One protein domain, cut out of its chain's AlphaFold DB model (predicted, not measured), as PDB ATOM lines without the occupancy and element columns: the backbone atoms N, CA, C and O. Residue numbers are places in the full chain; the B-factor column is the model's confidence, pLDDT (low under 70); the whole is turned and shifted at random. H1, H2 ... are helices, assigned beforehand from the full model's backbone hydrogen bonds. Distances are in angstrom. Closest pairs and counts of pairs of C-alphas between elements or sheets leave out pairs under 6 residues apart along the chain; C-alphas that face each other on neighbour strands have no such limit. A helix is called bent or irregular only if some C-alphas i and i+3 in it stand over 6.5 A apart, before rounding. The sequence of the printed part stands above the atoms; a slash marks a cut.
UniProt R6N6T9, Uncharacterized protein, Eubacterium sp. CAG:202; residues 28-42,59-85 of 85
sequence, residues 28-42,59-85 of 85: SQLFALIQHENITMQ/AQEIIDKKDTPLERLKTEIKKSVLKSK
ATOM      1  N   SER A  28     196.955 144.469 136.360       92.56
ATOM      2  CA  SER A  28     198.259 143.962 135.919       92.56
ATOM      3  C   SER A  28     198.137 142.699 135.065       92.56
ATOM      4  O   SER A  28     198.773 142.620 134.016       92.56
ATOM      5  N   GLN A  29     197.280 141.746 135.453       92.38
ATOM      6  CA  GLN A  29     196.973 140.578 134.616       92.38
ATOM      7  C   GLN A  29     196.348 140.988 133.281       92.38
ATOM      8  O   GLN A  29     196.746 140.489 132.229       92.38
ATOM      9  N   LEU A  30     195.411 141.938 133.319       93.50
ATOM     10  CA  LEU A  30     194.739 142.431 132.125       93.50
ATOM     11  C   LEU A  30     195.715 143.142 131.171       93.50
ATOM     12  O   LEU A  30     195.688 142.887 129.970       93.50
ATOM     13  N   PHE A  31     196.628 143.969 131.686       92.31
ATOM     14  CA  PHE A  31     197.662 144.623 130.878       92.31
ATOM     15  C   PHE A  31     198.664 143.631 130.287       92.31
ATOM     16  O   PHE A  31     199.037 143.782 129.125       92.31
ATOM     17  N   ALA A  32     199.065 142.604 131.040       92.00
ATOM     18  CA  ALA A  32     199.918 141.544 130.512       92.00
ATOM     19  C   ALA A  32     199.244 140.822 129.332       92.00
ATOM     20  O   ALA A  32     199.888 140.584 128.312       92.00
ATOM     21  N   LEU A  33     197.937 140.549 129.435       91.75
ATOM     22  CA  LEU A  33     197.157 139.939 128.356       91.75
ATOM     23  C   LEU A  33     197.059 140.853 127.123       91.75
ATOM     24  O   LEU A  33     197.281 140.390 126.009       91.75
ATOM     25  N   ILE A  34     196.780 142.150 127.310       90.75
ATOM     26  CA  ILE A  34     196.739 143.141 126.217       90.75
ATOM     27  C   ILE A  34     198.068 143.178 125.458       90.75
ATOM     28  O   ILE A  34     198.065 143.166 124.229       90.75
ATOM     29  N   GLN A  35     199.189 143.214 126.185       89.44
ATOM     30  CA  GLN A  35     200.527 143.257 125.593       89.44
ATOM     31  C   GLN A  35     200.855 141.961 124.852       89.44
ATOM     32  O   GLN A  35     201.308 142.006 123.712       89.44
ATOM     33  N   HIS A  36     200.593 140.810 125.474       90.00
ATOM     34  CA  HIS A  36     200.880 139.507 124.880       90.00
ATOM     35  C   HIS A  36     200.096 139.276 123.580       90.00
ATOM     36  O   HIS A  36     200.637 138.769 122.599       90.00
ATOM     37  N   GLU A  37     198.831 139.697 123.555       89.00
ATOM     38  CA  GLU A  37     197.930 139.517 122.414       89.00
ATOM     39  C   GLU A  37     197.929 140.703 121.438       89.00
ATOM     40  O   GLU A  37     197.183 140.686 120.460       89.00
ATOM     41  N   ASN A  38     198.759 141.727 121.676       88.31
ATOM     42  CA  ASN A  38     198.811 142.966 120.890       88.31
ATOM     43  C   ASN A  38     197.422 143.596 120.667       88.31
ATOM     44  O   ASN A  38     197.092 144.074 119.576       88.31
ATOM     45  N   ILE A  39     196.578 143.590 121.706       89.38
ATOM     46  CA  ILE A  39     195.223 144.137 121.606       89.38
ATOM     47  C   ILE A  39     195.323 145.656 121.502       89.38
ATOM     48  O   ILE A  39     195.720 146.341 122.441       89.38
ATOM     49  N   THR A  40     194.917 146.191 120.356       87.12
ATOM     50  CA  THR A  40     194.859 147.635 120.142       87.12
ATOM     51  C   THR A  40     193.479 148.156 120.521       87.12
ATOM     52  O   THR A  40     192.465 147.689 120.002       87.12
ATOM     53  N   MET A  41     193.441 149.144 121.412       85.00
ATOM     54  CA  MET A  41     192.228 149.888 121.744       85.00
ATOM     55  C   MET A  41     192.269 151.247 121.058       85.00
ATOM     56  O   MET A  41     193.289 151.933 121.095       85.00
ATOM     57  N   GLN A  42     191.155 151.658 120.458       78.69
ATOM     58  CA  GLN A  42     191.035 153.029 119.976       78.69
ATOM     59  C   GLN A  42     190.565 153.943 121.101       78.69
ATOM     60  O   GLN A  42     189.619 153.628 121.823       78.69
ATOM     61  N   ALA A  59     179.844 155.393 145.734       86.69
ATOM     62  CA  ALA A  59     180.323 154.042 146.035       86.69
ATOM     63  C   ALA A  59     179.206 152.992 145.906       86.69
ATOM     64  O   ALA A  59     179.443 151.909 145.373       86.69
ATOM     65  N   GLN A  60     177.981 153.335 146.322       86.94
ATOM     66  CA  GLN A  60     176.825 152.443 146.238       86.94
ATOM     67  C   GLN A  60     176.485 152.096 144.784       86.94
ATOM     68  O   GLN A  60     176.339 150.927 144.447       86.94
ATOM     69  N   GLU A  61     176.466 153.087 143.887       86.19
ATOM     70  CA  GLU A  61     176.211 152.848 142.462       86.19
ATOM     71  C   GLU A  61     177.273 151.965 141.802       86.19
ATOM     72  O   GLU A  61     176.944 151.173 140.916       86.19
ATOM     73  N   ILE A  62     178.538 152.101 142.214       86.38
ATOM     74  CA  ILE A  62     179.638 151.261 141.724       86.38
ATOM     75  C   ILE A  62     179.432 149.811 142.173       86.38
ATOM     76  O   ILE A  62     179.596 148.897 141.364       86.38
ATOM     77  N   ILE A  63     179.060 149.600 143.438       84.88
ATOM     78  CA  ILE A  63     178.833 148.269 144.015       84.88
ATOM     79  C   ILE A  63     177.622 147.601 143.357       84.88
ATOM     80  O   ILE A  63     177.751 146.496 142.826       84.88
ATOM     81  N   ASP A  64     176.481 148.290 143.317       88.06
ATOM     82  CA  ASP A  64     175.214 147.741 142.821       88.06
ATOM     83  C   ASP A  64     175.302 147.345 141.344       88.06
ATOM     84  O   ASP A  64     174.772 146.314 140.926       88.06
ATOM     85  N   LYS A  65     176.006 148.149 140.538       86.94
ATOM     86  CA  LYS A  65     176.165 147.915 139.094       86.94
ATOM     87  C   LYS A  65     177.414 147.110 138.745       86.94
ATOM     88  O   LYS A  65     177.638 146.846 137.565       86.94
ATOM     89  N   LYS A  66     178.236 146.742 139.737       85.19
ATOM     90  CA  LYS A  66     179.585 146.175 139.546       85.19
ATOM     91  C   LYS A  66     180.441 147.007 138.580       85.19
ATOM     92  O   LYS A  66     181.269 146.479 137.839       85.19
ATOM     93  N   ASP A  67     180.253 148.322 138.596       84.94
ATOM     94  CA  ASP A  67     180.837 149.263 137.638       84.94
ATOM     95  C   ASP A  67     182.223 149.742 138.099       84.94
ATOM     96  O   ASP A  67     182.482 150.930 138.306       84.94
ATOM     97  N   THR A  68     183.114 148.780 138.336       89.25
ATOM     98  CA  THR A  68     184.482 149.061 138.784       89.25
ATOM     99  C   THR A  68     185.368 149.490 137.608       89.25
ATOM    100  O   THR A  68     185.108 149.107 136.462       89.25
ATOM    101  N   PRO A  69     186.471 150.227 137.851       88.19
ATOM    102  CA  PRO A  69     187.421 150.576 136.793       88.19
ATOM    103  C   PRO A  69     187.942 149.364 136.004       88.19
ATOM    104  O   PRO A  69     188.110 149.452 134.788       88.19
ATOM    105  N   LEU A  70     188.148 148.224 136.674       92.38
ATOM    106  CA  LEU A  70     188.577 146.980 136.032       92.38
ATOM    107  C   LEU A  70     187.511 146.455 135.061       92.38
ATOM    108  O   LEU A  70     187.827 146.161 133.911       92.38
ATOM    109  N   GLU A  71     186.253 146.375 135.496       93.12
ATOM    110  CA  GLU A  71     185.154 145.854 134.672       93.12
ATOM    111  C   GLU A  71     184.850 146.759 133.468       93.12
ATOM    112  O   GLU A  71     184.602 146.274 132.355       93.12
ATOM    113  N   ARG A  72     184.971 148.083 133.640       91.12
ATOM    114  CA  ARG A  72     184.906 149.037 132.521       91.12
ATOM    115  C   ARG A  72     185.999 148.771 131.495       91.12
ATOM    116  O   ARG A  72     185.710 148.675 130.303       91.12
ATOM    117  N   LEU A  73     187.240 148.607 131.949       92.44
ATOM    118  CA  LEU A  73     188.367 148.352 131.059       92.44
ATOM    119  C   LEU A  73     188.217 147.009 130.327       92.44
ATOM    120  O   LEU A  73     188.370 146.968 129.106       92.44
ATOM    121  N   LYS A  74     187.821 145.935 131.027       94.44
ATOM    122  CA  LYS A  74     187.498 144.640 130.401       94.44
ATOM    123  C   LYS A  74     186.460 144.799 129.294       94.44
ATOM    124  O   LYS A  74     186.608 144.230 128.216       94.44
ATOM    125  N   THR A  75     185.419 145.593 129.538       92.94
ATOM    126  CA  THR A  75     184.356 145.842 128.557       92.94
ATOM    127  C   THR A  75     184.885 146.535 127.301       92.94
ATOM    128  O   THR A  75     184.570 146.108 126.189       92.94
ATOM    129  N   GLU A  76     185.725 147.559 127.446       91.62
ATOM    130  CA  GLU A  76     186.313 148.271 126.304       91.62
ATOM    131  C   GLU A  76     187.307 147.407 125.507       91.62
ATOM    132  O   GLU A  76     187.322 147.436 124.271       91.62
ATOM    133  N   ILE A  77     188.081 146.558 126.186       92.38
ATOM    134  CA  ILE A  77     188.968 145.587 125.532       92.38
ATOM    135  C   ILE A  77     188.143 144.557 124.755       92.38
ATOM    136  O   ILE A  77     188.422 144.312 123.582       92.38
ATOM    137  N   LYS A  78     187.081 144.001 125.358       93.31
ATOM    138  CA  LYS A  78     186.179 143.054 124.680       93.31
ATOM    139  C   LYS A  78     185.566 143.661 123.421       93.31
ATOM    140  O   LYS A  78     185.551 143.008 122.379       93.31
ATOM    141  N   LYS A  79     185.117 144.921 123.476       91.44
ATOM    142  CA  LYS A  79     184.633 145.648 122.287       91.44
ATOM    143  C   LYS A  79     185.707 145.728 121.202       91.44
ATOM    144  O   LYS A  79     185.387 145.532 120.034       91.44
ATOM    145  N   SER A  80     186.956 145.990 121.579       89.56
ATOM    146  CA  SER A  80     188.075 146.075 120.634       89.56
ATOM    147  C   SER A  80     188.355 144.719 119.974       89.56
ATOM    148  O   SER A  80     188.409 144.640 118.752       89.56
ATOM    149  N   VAL A  81     188.396 143.631 120.751       90.25
ATOM    150  CA  VAL A  81     188.568 142.254 120.241       90.25
ATOM    151  C   VAL A  81     187.438 141.839 119.290       90.25
ATOM    152  O   VAL A  81     187.688 141.178 118.282       90.25
ATOM    153  N   LEU A  82     186.194 142.225 119.590       88.62
ATOM    154  CA  LEU A  82     185.030 141.919 118.751       88.62
ATOM    155  C   LEU A  82     184.985 142.750 117.460       88.62
ATOM    156  O   LEU A  82     184.505 142.253 116.444       88.62
ATOM    157  N   LYS A  83     185.459 144.003 117.496       81.31
ATOM    158  CA  LYS A  83     185.499 144.907 116.334       81.31
ATOM    159  C   LYS A  83     186.648 144.606 115.376       81.31
ATOM    160  O   LYS A  83     186.503 144.864 114.182       81.31
ATOM    161  N   SER A  84     187.771 144.096 115.878       64.25
ATOM    162  CA  SER A  84     188.883 143.654 115.036       64.25
ATOM    163  C   SER A  84     188.389 142.556 114.093       64.25
ATOM    164  O   SER A  84     187.951 141.505 114.569       64.25
ATOM    165  N   LYS A  85     188.390 142.839 112.783       51.88
ATOM    166  CA  LYS A  85     187.982 141.907 111.719       51.88
ATOM    167  C   LYS A  85     188.895 140.687 111.736       51.88
ATOM    168  O   LYS A  85     190.104 140.876 111.503       51.88
TER     169      LYS A  85
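Overview. This is residues 28 to 42 and 59 to 85 of the 85 residues of an uncharacterized protein of Eubacterium sp. CAG:202 (UniProt R6N6T9). A long helix, H3, makes most of the longest axis, with the shorter helix H1 beside it, running the same way at a slight angle across a gap. A small helix, H2, lies beyond the first end of H3, where residues 60 to 66 stick out from the rest; residues 37 to 42, after H1, cross over towards the later part of H3. The printed part has 42 residues, with three named helices in the order H1, H2, H3 along the chain and no named strand; its class is all helix, and 30 of the 42 printed residues belong to these helices. The whole is loose, with a radius of gyration of the C-alphas of 12.2 A, and only just flat, spanning 36 by 22 by 12 A along its three main axes.

Arrangement. The longest helix is H3, residues 69 to 83, and it touches no helix. H1, residues 28 to 36, is close to H3 but not clearly touching it, with 1 pair of C-alphas within 8 A. That closest pair is the C-alphas of Leu 30 and Lys 74, 7.8 A apart. The centres of H1 and H3 are 12.4 A apart. Their lines stand at a shallow tilt of 19 degrees, and they run the same way. H2, residues 59 to 64, is apart from H3, although a tight link of 4 residues joins them. H2 is also apart from H1. Residues 60 to 66, of which 60 to 64 belong to H2, stand free. In H1, H2 and H3 every pair of O i and N i+4 is within hydrogen-bond range.

Along the chain. H3 begins at C-alpha 69, at (187.421, 150.576, 136.793), and ends at C-alpha 83, at (185.499, 144.907, 116.334), 21.3 A from first to last C-alpha over its 15 residues. H1 has 9 residues and is 12.2 A long from Ser 28, with its C-alpha at (198.259, 143.962, 135.919), to His 36. H2 has 6 residues and is 8.7 A long from Ala 59 to Asp 64. No helix is bent.

Size, cuts and confidence. The two C-alphas farthest apart are those of Gln 60 and Lys 85, at 37.8 A. The printed part begins at residue 28 and ends at residue 85, the chain's last residue. Residues 43 to 58 are not printed, and the C-alphas of Gln 42 and Ala 59 are 28.2 A apart across this cut. The link from H1 to H2 runs across the cut; the link from H2 to H3, printed whole, is tight. The mean pLDDT of the printed part of this model is 87.8, and residues 84 to 85 are under 70.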